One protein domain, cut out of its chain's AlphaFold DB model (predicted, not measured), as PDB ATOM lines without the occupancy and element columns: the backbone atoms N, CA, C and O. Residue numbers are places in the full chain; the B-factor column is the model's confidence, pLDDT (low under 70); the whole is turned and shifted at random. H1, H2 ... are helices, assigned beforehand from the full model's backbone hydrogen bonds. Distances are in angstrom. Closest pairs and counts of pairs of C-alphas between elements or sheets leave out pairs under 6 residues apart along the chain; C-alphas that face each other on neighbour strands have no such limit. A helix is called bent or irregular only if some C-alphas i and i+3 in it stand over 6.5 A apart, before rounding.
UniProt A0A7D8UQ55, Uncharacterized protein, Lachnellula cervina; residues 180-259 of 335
ATOM      1  N   ARG A 180      33.566  17.156  21.403       56.56
ATOM      2  CA  ARG A 180      32.387  16.873  20.561       56.56
ATOM      3  C   ARG A 180      31.634  18.139  20.187       56.56
ATOM      4  O   ARG A 180      31.103  18.214  19.082       56.56
ATOM      5  N   THR A 181      31.636  19.137  21.063       59.94
ATOM      6  CA  THR A 181      31.098  20.472  20.777       59.94
ATOM      7  C   THR A 181      31.932  21.201  19.726       59.94
ATOM      8  O   THR A 181      31.369  21.889  18.886       59.94
ATOM      9  N   SER A 182      33.243  20.948  19.646       60.59
ATOM     10  CA  SER A 182      34.114  21.540  18.617       60.59
ATOM     11  C   SER A 182      33.756  21.185  17.162       60.59
ATOM     12  O   SER A 182      34.276  21.841  16.261       60.59
ATOM     13  N   LEU A 183      32.923  20.167  16.898       74.69
ATOM     14  CA  LEU A 183      32.502  19.838  15.527       74.69
ATOM     15  C   LEU A 183      31.378  20.744  15.015       74.69
ATOM     16  O   LEU A 183      31.201  20.859  13.804       74.69
ATOM     17  N   ASN A 184      30.610  21.370  15.910       86.12
ATOM     18  CA  ASN A 184      29.567  22.298  15.502       86.12
ATOM     19  C   ASN A 184      30.173  23.703  15.319       86.12
ATOM     20  O   ASN A 184      30.833  24.202  16.237       86.12
ATOM     21  N   PRO A 185      29.953  24.365  14.168       78.00
ATOM     22  CA  PRO A 185      30.530  25.681  13.906       78.00
ATOM     23  C   PRO A 185      30.065  26.736  14.917       78.00
ATOM     24  O   PRO A 185      30.874  27.560  15.329       78.00
ATOM     25  N   GLY A 186      28.813  26.677  15.386       87.56
ATOM     26  CA  GLY A 186      28.297  27.563  16.433       87.56
ATOM     27  C   GLY A 186      29.047  27.391  17.750       87.56
ATOM     28  O   GLY A 186      29.549  28.360  18.311       87.56
ATOM     29  N   CYS A 187      29.229  26.149  18.200       91.00
ATOM     30  CA  CYS A 187      29.971  25.862  19.428       91.00
ATOM     31  C   CYS A 187      31.460  26.201  19.335       91.00
ATOM     32  O   CYS A 187      32.052  26.641  20.323       91.00
ATOM     33  N   SER A 188      32.068  26.028  18.158       84.06
ATOM     34  CA  SER A 188      33.439  26.470  17.904       84.06
ATOM     35  C   SER A 188      33.553  27.994  17.998       84.06
ATOM     36  O   SER A 188      34.435  28.494  18.697       84.06
ATOM     37  N   THR A 189      32.644  28.735  17.357       85.19
ATOM     38  CA  THR A 189      32.602  30.206  17.416       85.19
ATOM     39  C   THR A 189      32.350  30.706  18.838       85.19
ATOM     40  O   THR A 189      33.074  31.581  19.306       85.19
ATOM     41  N   LEU A 190      31.396  30.109  19.562       93.56
ATOM     42  CA  LEU A 190      31.110  30.424  20.965       93.56
ATOM     43  C   LEU A 190      32.343  30.201  21.851       93.56
ATOM     44  O   LEU A 190      32.764  31.101  22.579       93.56
ATOM     45  N   SER A 191      32.960  29.019  21.756       89.19
ATOM     46  CA  SER A 191      34.156  28.675  22.534       89.19
ATOM     47  C   SER A 191      35.314  29.622  22.229       89.19
ATOM     48  O   SER A 191      36.044  30.025  23.137       89.19
ATOM     49  N   PHE A 192      35.479  30.000  20.959       83.06
ATOM     50  CA  PHE A 192      36.493  30.955  20.534       83.06
ATOM     51  C   PHE A 192      36.230  32.351  21.103       83.06
ATOM     52  O   PHE A 192      37.135  32.924  21.702       83.06
ATOM     53  N   ALA A 193      35.006  32.875  20.978       89.25
ATOM     54  CA  ALA A 193      34.637  34.189  21.500       89.25
ATOM     55  C   ALA A 193      34.875  34.274  23.017       89.25
ATOM     56  O   ALA A 193      35.552  35.186  23.494       89.25
ATOM     57  N   LEU A 194      34.424  33.266  23.771       93.25
ATOM     58  CA  LEU A 194      34.638  33.194  25.217       93.25
ATOM     59  C   LEU A 194      36.125  33.095  25.581       93.25
ATOM     60  O   LEU A 194      36.576  33.762  26.516       93.25
ATOM     61  N   SER A 195      36.902  32.299  24.839       86.38
ATOM     62  CA  SER A 195      38.347  32.150  25.062       86.38
ATOM     63  C   SER A 195      39.105  33.441  24.756       86.38
ATOM     64  O   SER A 195      39.936  33.875  25.554       86.38
ATOM     65  N   TYR A 196      38.785  34.081  23.630       85.69
ATOM     66  CA  TYR A 196      39.356  35.359  23.222       85.69
ATOM     67  C   TYR A 196      39.086  36.426  24.287       85.69
ATOM     68  O   TYR A 196      40.030  37.019  24.811       85.69
ATOM     69  N   CYS A 197      37.827  36.588  24.700       93.81
ATOM     70  CA  CYS A 197      37.437  37.578  25.699       93.81
ATOM     71  C   CYS A 197      38.038  37.316  27.081       93.81
ATOM     72  O   CYS A 197      38.504  38.247  27.738       93.81
ATOM     73  N   SER A 198      38.119  36.052  27.494       91.25
ATOM     74  CA  SER A 198      38.776  35.673  28.749       91.25
ATOM     75  C   SER A 198      40.282  35.939  28.731       91.25
ATOM     76  O   SER A 198      40.861  36.251  29.771       91.25
ATOM     77  N   SER A 199      40.923  35.838  27.562       85.94
ATOM     78  CA  SER A 199      42.344  36.161  27.402       85.94
ATOM     79  C   SER A 199      42.612  37.669  27.363       85.94
ATOM     80  O   SER A 199      43.637  38.125  27.872       85.94
ATOM     81  N   ALA A 200      41.693  38.441  26.775       83.69
ATOM     82  CA  ALA A 200      41.788  39.892  26.680       83.69
ATOM     83  C   ALA A 200      41.497  40.569  28.030       83.69
ATOM     84  O   ALA A 200      42.142  41.558  28.372       83.69
ATOM     85  N   SER A 201      40.577  39.997  28.812       90.56
ATOM     86  CA  SER A 201      40.106  40.544  30.086       90.56
ATOM     87  C   SER A 201      40.153  39.479  31.190       90.56
ATOM     88  O   SER A 201      39.234  38.665  31.303       90.56
ATOM     89  N   PRO A 202      41.187  39.463  32.053       92.31
ATOM     90  CA  PRO A 202      41.241  38.545  33.186       92.31
ATOM     91  C   PRO A 202      39.997  38.671  34.076       92.31
ATOM     92  O   PRO A 202      39.644  39.765  34.511       92.31
ATOM     93  N   GLY A 203      39.333  37.547  34.350       93.06
ATOM     94  CA  GLY A 203      38.074  37.532  35.100       93.06
ATOM     95  C   GLY A 203      36.829  37.830  34.258       93.06
ATOM     96  O   GLY A 203      35.768  38.026  34.841       93.06
ATOM     97  N   PHE A 204      36.928  37.819  32.923       95.75
ATOM     98  CA  PHE A 204      35.827  38.072  31.984       95.75
ATOM     99  C   PHE A 204      34.495  37.418  32.387       95.75
ATOM    100  O   PHE A 204      33.491  38.105  32.543       95.75
ATOM    101  N   LEU A 205      34.507  36.111  32.664       93.50
ATOM    102  CA  LEU A 205      33.308  35.342  33.025       93.50
ATOM    103  C   LEU A 205      32.690  35.735  34.381       93.50
ATOM    104  O   LEU A 205      31.560  35.363  34.669       93.50
ATOM    105  N   SER A 206      33.422  36.472  35.220       94.62
ATOM    106  CA  SER A 206      32.934  36.989  36.509       94.62
ATOM    107  C   SER A 206      32.422  38.431  36.435       94.62
ATOM    108  O   SER A 206      31.898  38.952  37.419       94.62
ATOM    109  N   MET A 207      32.586  39.097  35.289       95.88
ATOM    110  CA  MET A 207      32.111  40.464  35.084       95.88
ATOM    111  C   MET A 207      30.586  40.488  34.897       95.88
ATOM    112  O   MET A 207      29.975  39.477  34.562       95.88
ATOM    113  N   SER A 208      29.952  41.650  35.072       96.88
ATOM    114  CA  SER A 208      28.530  41.813  34.739       96.88
ATOM    115  C   SER A 208      28.293  41.694  33.229       96.88
ATOM    116  O   SER A 208      29.180  42.009  32.435       96.88
ATOM    117  N   SER A 209      27.082  41.313  32.813       96.12
ATOM    118  CA  SER A 209      26.730  41.159  31.392       96.12
ATOM    119  C   SER A 209      27.030  42.418  30.567       96.12
ATOM    120  O   SER A 209      27.618  42.331  29.492       96.12
ATOM    121  N   SER A 210      26.743  43.610  31.105       95.81
ATOM    122  CA  SER A 210      27.067  44.889  30.454       95.81
ATOM    123  C   SER A 210      28.567  45.126  30.275       95.81
ATOM    124  O   SER A 210      28.964  45.809  29.339       95.81
ATOM    125  N   ALA A 211      29.406  44.576  31.154       96.25
ATOM    126  CA  ALA A 211      30.858  44.681  31.050       96.25
ATOM    127  C   ALA A 211      31.473  43.578  30.169       96.25
ATOM    128  O   ALA A 211      32.573  43.755  29.651       96.25
ATOM    129  N   GLN A 212      30.760  42.468  29.962       97.25
ATOM    130  CA  GLN A 212      31.135  41.419  29.012       97.25
ATOM    131  C   GLN A 212      30.765  41.785  27.561       97.25
ATOM    132  O   GLN A 212      31.506  41.466  26.628       97.25
ATOM    133  N   ALA A 213      29.649  42.497  27.368       96.56
ATOM    134  CA  ALA A 213      29.107  42.842  26.054       96.56
ATOM    135  C   ALA A 213      30.080  43.551  25.095       96.56
ATOM    136  O   ALA A 213      30.084  43.167  23.928       96.56
ATOM    137  N   PRO A 214      30.954  44.491  25.518       95.81
ATOM    138  CA  PRO A 214      31.932  45.108  24.621       95.81
ATOM    139  C   PRO A 214      32.834  44.108  23.892       95.81
ATOM    140  O   PRO A 214      33.307  44.405  22.804       95.81
ATOM    141  N   CYS A 215      33.077  42.931  24.476       96.00
ATOM    142  CA  CYS A 215      33.906  41.910  23.848       96.00
ATOM    143  C   CYS A 215      33.104  40.921  22.989       96.00
ATOM    144  O   CYS A 215      33.584  40.502  21.941       96.00
ATOM    145  N   LEU A 216      31.893  40.546  23.416       96.50
ATOM    146  CA  LEU A 216      31.091  39.525  22.724       96.50
ATOM    147  C   LEU A 216      30.198  40.103  21.626       96.50
ATOM    148  O   LEU A 216      29.959  39.448  20.619       96.50
ATOM    149  N   CYS A 217      29.703  41.322  21.816       97.44
ATOM    150  CA  CYS A 217      28.603  41.887  21.035       97.44
ATOM    151  C   CYS A 217      29.038  42.978  20.058       97.44
ATOM    152  O   CYS A 217      28.191  43.573  19.393       97.44
ATOM    153  N   TYR A 218      30.333  43.288  19.994       93.88
ATOM    154  CA  TYR A 218      30.868  44.323  19.117       93.88
ATOM    155  C   TYR A 218      31.883  43.730  18.155       93.88
ATOM    156  O   TYR A 218      32.779  42.987  18.548       93.88
ATOM    157  N   SER A 219      31.771  44.134  16.894       88.56
ATOM    158  CA  SER A 219      32.852  44.003  15.924       88.56
ATOM    159  C   SER A 219      33.519  45.365  15.807       88.56
ATOM    160  O   SER A 219      32.863  46.321  15.391       88.56
ATOM    161  N   THR A 220      34.776  45.449  16.259       83.06
ATOM    162  CA  THR A 220      35.614  46.661  16.387       83.06
ATOM    163  C   THR A 220      35.003  47.783  17.242       83.06
ATOM    164  O   THR A 220      35.497  48.071  18.327       83.06
ATOM    165  N   SER A 221      33.936  48.411  16.763       84.75
ATOM    166  CA  SER A 221      33.211  49.520  17.394       84.75
ATOM    167  C   SER A 221      31.714  49.527  17.073       84.75
ATOM    168  O   SER A 221      30.987  50.385  17.569       84.75
ATOM    169  N   SER A 222      31.247  48.597  16.243       90.88
ATOM    170  CA  SER A 222      29.852  48.500  15.825       90.88
ATOM    171  C   SER A 222      29.168  47.379  16.592       90.88
ATOM    172  O   SER A 222      29.658  46.248  16.615       90.88
ATOM    173  N   PHE A 223      28.035  47.695  17.216       94.94
ATOM    174  CA  PHE A 223      27.200  46.700  17.878       94.94
ATOM    175  C   PHE A 223      26.662  45.711  16.835       94.94
ATOM    176  O   PHE A 223      25.955  46.098  15.906       94.94
ATOM    177  N   ASN A 224      27.029  44.439  16.977       93.12
ATOM    178  CA  ASN A 224      26.603  43.340  16.120       93.12
ATOM    179  C   ASN A 224      26.166  42.158  17.003       93.12
ATOM    180  O   ASN A 224      26.964  41.254  17.265       93.12
ATOM    181  N   PRO A 225      24.905  42.148  17.474       92.94
ATOM    182  CA  PRO A 225      24.421  41.101  18.369       92.94
ATOM    183  C   PRO A 225      24.338  39.740  17.672       92.94
ATOM    184  O   PRO A 225      24.527  38.708  18.311       92.94
ATOM    185  N   GLY A 226      24.116  39.737  16.353       87.88
ATOM    186  CA  GLY A 226      23.913  38.520  15.575       87.88
ATOM    187  C   GLY A 226      25.127  37.595  15.570       87.88
ATOM    188  O   GLY A 226      24.953  36.385  15.545       87.88
ATOM    189  N   PHE A 227      26.352  38.122  15.645       88.44
ATOM    190  CA  PHE A 227      27.550  37.277  15.623       88.44
ATOM    191  C   PHE A 227      27.592  36.289  16.801       88.44
ATOM    192  O   PHE A 227      27.755  35.085  16.598       88.44
ATOM    193  N   PHE A 228      27.424  36.792  18.026       95.06
ATOM    194  CA  PHE A 228      27.486  35.959  19.223       95.06
ATOM    195  C   PHE A 228      26.173  35.213  19.465       95.06
ATOM    196  O   PHE A 228      26.202  34.004  19.685       95.06
ATOM    197  N   ASP A 229      25.027  35.890  19.343       96.81
ATOM    198  CA  ASP A 229      23.724  35.282  19.632       96.81
ATOM    199  C   ASP A 229      23.411  34.130  18.651       96.81
ATOM    200  O   ASP A 229      22.947  33.075  19.085       96.81
ATOM    201  N   ASN A 230      23.761  34.245  17.358       91.00
ATOM    202  CA  ASN A 230      23.585  33.141  16.399       91.00
ATOM    203  C   ASN A 230      24.531  31.965  16.682       91.00
ATOM    204  O   ASN A 230      24.157  30.807  16.477       91.00
ATOM    205  N   ALA A 231      25.758  32.240  17.142       91.62
ATOM    206  CA  ALA A 231      26.713  31.200  17.518       91.62
ATOM    207  C   ALA A 231      26.231  30.420  18.747       91.62
ATOM    208  O   ALA A 231      26.299  29.189  18.747       91.62
ATOM    209  N   VAL A 232      25.701  31.125  19.754       96.69
ATOM    210  CA  VAL A 232      25.076  30.510  20.929       96.69
ATOM    211  C   VAL A 232      23.871  29.678  20.519       96.69
ATOM    212  O   VAL A 232      23.836  28.506  20.866       96.69
ATOM    213  N   HIS A 233      22.942  30.236  19.740       96.00
ATOM    214  CA  HIS A 233      21.731  29.533  19.314       96.00
ATOM    215  C   HIS A 233      22.056  28.242  18.545       96.00
ATOM    216  O   HIS A 233      21.631  27.149  18.914       96.00
ATOM    217  N   THR A 234      22.942  28.336  17.546       91.94
ATOM    218  CA  THR A 234      23.407  27.169  16.774       91.94
ATOM    219  C   THR A 234      24.105  26.136  17.666       91.94
ATOM    220  O   THR A 234      24.012  24.928  17.425       91.94
ATOM    221  N   CYS A 235      24.831  26.595  18.691       95.94
ATOM    222  CA  CYS A 235      25.476  25.704  19.644       95.94
ATOM    223  C   CYS A 235      24.476  25.042  20.597       95.94
ATOM    224  O   CYS A 235      24.613  23.852  20.873       95.94
ATOM    225  N   ALA A 236      23.474  25.782  21.072       96.31
ATOM    226  CA  ALA A 236      22.422  25.292  21.950       96.31
ATOM    227  C   ALA A 236      21.618  24.187  21.255       96.31
ATOM    228  O   ALA A 236      21.505  23.093  21.805       96.31
ATOM    229  N   ASP A 237      21.180  24.407  20.011       94.81
ATOM    230  CA  ASP A 237      20.476  23.398  19.203       94.81
ATOM    231  C   ASP A 237      21.283  22.098  19.065       94.81
ATOM    232  O   ASP A 237      20.764  20.984  19.200       94.81
ATOM    233  N   TYR A 238      22.592  22.220  18.833       92.25
ATOM    234  CA  TYR A 238      23.473  21.059  18.769       92.25
ATOM    235  C   TYR A 238      23.633  20.383  20.134       92.25
ATOM    236  O   TYR A 238      23.477  19.165  20.236       92.25
ATOM    237  N   ALA A 239      23.918  21.154  21.186       94.50
ATOM    238  CA  ALA A 239      24.107  20.646  22.541       94.50
ATOM    239  C   ALA A 239      22.855  19.922  23.048       94.50
ATOM    240  O   ALA A 239      22.976  18.864  23.654       94.50
ATOM    241  N   GLN A 240      21.656  20.393  22.700       96.00
ATOM    242  CA  GLN A 240      20.397  19.747  23.076       96.00
ATOM    243  C   GLN A 240      20.346  18.262  22.681       96.00
ATOM    244  O   GLN A 240      19.765  17.446  23.395       96.00
ATOM    245  N   THR A 241      20.963  17.901  21.552       93.38
ATOM    246  CA  THR A 241      20.982  16.522  21.043       93.38
ATOM    247  C   THR A 241      22.289  15.789  21.337       93.38
ATOM    248  O   THR A 241      22.272  14.588  21.612       93.38
ATOM    249  N   ALA A 242      23.422  16.489  21.276       90.25
ATOM    250  CA  ALA A 242      24.750  15.895  21.370       90.25
ATOM    251  C   ALA A 242      25.288  15.825  22.806       90.25
ATOM    252  O   ALA A 242      25.975  14.856  23.139       90.25
ATOM    253  N   ASP A 243      24.991  16.832  23.632       90.56
ATOM    254  CA  ASP A 243      25.400  16.912  25.036       90.56
ATOM    255  C   ASP A 243      24.368  17.676  25.893       90.56
ATOM    256  O   ASP A 243      24.526  18.867  26.182       90.56
ATOM    257  N   PRO A 244      23.282  17.001  26.312       92.56
ATOM    258  CA  PRO A 244      22.209  17.642  27.069       92.56
ATOM    259  C   PRO A 244      22.647  18.211  28.425       92.56
ATOM    260  O   PRO A 244      21.899  18.992  29.009       92.56
ATOM    261  N   ALA A 245      23.814  17.809  28.948       91.94
ATOM    262  CA  ALA A 245      24.336  18.336  30.204       91.94
ATOM    263  C   ALA A 245      24.845  19.777  30.046       91.94
ATOM    264  O   ALA A 245      24.624  20.588  30.938       91.94
ATOM    265  N   ASP A 246      25.452  20.101  28.901       89.88
ATOM    266  CA  ASP A 246      25.967  21.445  28.602       89.88
ATOM    267  C   ASP A 246      24.868  22.381  28.053       89.88
ATOM    268  O   ASP A 246      25.004  23.607  28.093       89.88
ATOM    269  N   TYR A 247      23.756  21.824  27.551       95.31
ATOM    270  CA  TYR A 247      22.668  22.592  26.937       95.31
ATOM    271  C   TYR A 247      22.127  23.703  27.841       95.31
ATOM    272  O   TYR A 247      21.923  24.814  27.366       95.31
ATOM    273  N   THR A 248      21.900  23.441  29.133       95.62
ATOM    274  CA  THR A 248      21.318  24.449  30.037       95.62
ATOM    275  C   THR A 248      22.220  25.662  30.226       95.62
ATOM    276  O   THR A 248      21.716  26.778  30.330       95.62
ATOM    277  N   ASP A 249      23.537  25.455  30.237       94.12
ATOM    278  CA  ASP A 249      24.512  26.533  30.406       94.12
ATOM    279  C   ASP A 249      24.661  27.348  29.114       94.12
ATOM    280  O   ASP A 249      24.762  28.574  29.159       94.12
ATOM    281  N   ILE A 250      24.616  26.685  27.953       95.75
ATOM    282  CA  ILE A 250      24.681  27.346  26.642       95.75
ATOM    283  C   ILE A 250      23.381  28.106  26.355       95.75
ATOM    284  O   ILE A 250      23.428  29.264  25.951       95.75
ATOM    285  N   ALA A 251      22.222  27.498  26.617       96.62
ATOM    286  CA  ALA A 251      20.916  28.123  26.411       96.62
ATOM    287  C   ALA A 251      20.717  29.368  27.294       96.62
ATOM    288  O   ALA A 251      20.030  30.305  26.902       96.62
ATOM    289  N   ALA A 252      21.362  29.432  28.465       96.12
ATOM    290  CA  ALA A 252      21.340  30.623  29.316       96.12
ATOM    291  C   ALA A 252      22.033  31.850  28.686       96.12
ATOM    292  O   ALA A 252      21.829  32.971  29.154       96.12
ATOM    293  N   LEU A 253      22.845  31.652  27.643       96.38
ATOM    294  CA  LEU A 253      23.500  32.714  26.878       96.38
ATOM    295  C   LEU A 253      22.683  33.138  25.643       96.38
ATOM    296  O   LEU A 253      23.108  34.046  24.928       96.38
ATOM    297  N   GLU A 254      21.552  32.488  25.337       97.00
ATOM    298  CA  GLU A 254      20.760  32.829  24.151       97.00
ATOM    299  C   GLU A 254      20.205  34.251  24.245       97.00
ATOM    300  O   GLU A 254      19.623  34.661  25.251       97.00
ATOM    301  N   GLY A 255      20.401  35.022  23.173       96.38
ATOM    302  CA  GLY A 255      19.995  36.423  23.129       96.38
ATOM    303  C   GLY A 255      20.772  37.319  24.096       96.38
ATOM    304  O   GLY A 255      20.280  38.398  24.428       96.38
ATOM    305  N   PHE A 256      21.951  36.901  24.575       97.69
ATOM    306  CA  PHE A 256      22.776  37.679  25.500       97.69
ATOM    307  C   PHE A 256      23.026  39.101  24.987       97.69
ATOM    308  O   PHE A 256      22.764  40.075  25.699       97.69
ATOM    309  N   CYS A 257      23.484  39.243  23.743       97.69
ATOM    310  CA  CYS A 257      23.781  40.552  23.174       97.69
ATOM    311  C   CYS A 257      22.516  41.375  22.943       97.69
ATOM    312  O   CYS A 257      22.486  42.566  23.256       97.69
ATOM    313  N   SER A 258      21.450  40.733  22.470       97.00
ATOM    314  CA  SER A 258      20.143  41.366  22.290       97.00
ATOM    315  C   SER A 258      19.533  41.851  23.613       97.00
ATOM    316  O   SER A 258      18.913  42.912  23.657       97.00
ATOM    317  N   SER A 259      19.740  41.113  24.708       96.94
ATOM    318  CA  SER A 259      19.243  41.453  26.043       96.94
ATOM    319  C   SER A 259      20.017  42.609  26.672       96.94
ATOM    320  O   SER A 259      19.414  43.488  27.288       96.94
TER     321      SER A 259
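What this domain is: This is residues 180 to 259 of the 335 residues of an uncharacterized protein of Lachnellula cervina (UniProt A0A7D8UQ55). The long helix H3 and the shorter H4 make a helical hairpin, with H4 folded back along the later part of H3, while H1 packs on the middle of H3 with its early residues and then slants away from it as one arm of a V. H2 sits near the wide end of that V by the late residues of H1, and the little helix H5 fills in between H2 and the beginning of H3. The printed part has 80 residues with five named helices, H1 to H5 in order along the chain, and no named strand, and its class is all helix. It is compact, with a radius of gyration of the C-alphas of 12.1 A, and the C-alphas span 34 by 23 by 20 A along their three main axes.

Where its parts are: Begin at Arg 180 and go on to C-alpha 185 at (30.530, 25.681, 13.906), where H1 starts; it holds residues 185 to 200 and covers 22.2 A from first to last C-alpha. Eight residues later comes H2, residues 209 to 216, which measures 9.8 A; it is irregular, but only just, with C-alphas 211 and 214 at 6.53 A. In the next link, residues 218 to 219 pair with residues 222 to 223, antiparallel, in stretches too short to be named. Find C-alpha 225 at (24.421, 41.101, 18.369); from there H3, residues 225 to 242, runs 25.4 A to C-alpha 242 at (24.750, 15.895, 21.370). H3 is the longest helix, with 18 residues, and is neither bent nor irregular, but only just: C-alphas 225 and 228 are 6.0 A apart. H4, residues 244 to 251, measures 10.6 A and is irregular, only just, with C-alphas 245 and 248 at 6.8 A. H5, residues 256 to 259, ends at C-alpha 259, (19.243, 41.453, 26.043).

How they stand to each other: Start from H3, the hub, which touches H1, H4 and H5. H1 touches H3 along residues 228 to 236 of H3 alone; look at Gly 186 and Ala 231, their closest C-alphas at 4.1 A. These two helices run opposite ways at a steep tilt of 57 degrees. H3 and H4 form a helical hairpin, running opposite ways at a shallow tilt of 15 degrees; H4 touches residues 232 to 240 of H3 alone, and the closest C-alphas, those of Ala 239 and Tyr 247, are 5.0 A apart. H5 touches residues 225 to 229 of H3 alone, closest at the C-alphas of Pro 225 and Cys 257, 4.9 A apart. H2 and H5 only just touch, with 3 pairs of C-alphas within 8 A, the closest being those of Ala 213 and Cys 257 at 6.5 A. H1 touches H2 with residues 193 to 197 alone, closest at the C-alphas of Cys 197 and Cys 215, 5.9 A; their lines are about perpendicular at 71 degrees, only just past steep. H2 and H3 are close but not clearly touching, with the C-alphas of Leu 216 and Phe 228 closest at 6.2 A. H1 is apart from H4 and H5, and H4 is apart from H2 and H5. In H1 each O i to N i+4 pair is within hydrogen-bond range; in H2 2 of 4 are, in H3 12 of 14 and in H4 2 of 4, while H5 is too short for such a pair.

The domain as a whole: The two C-alphas farthest apart, those of Ser 221 and Thr 241, are 35.4 A from each other. The printed part has no cut, and no link is long: H3 to H4 and H4 to H5 are tight, and H1 to H2 and H2 to H3 are short. The mean pLDDT of the printed part is 91.1, and residues 180 to 182 are under 70.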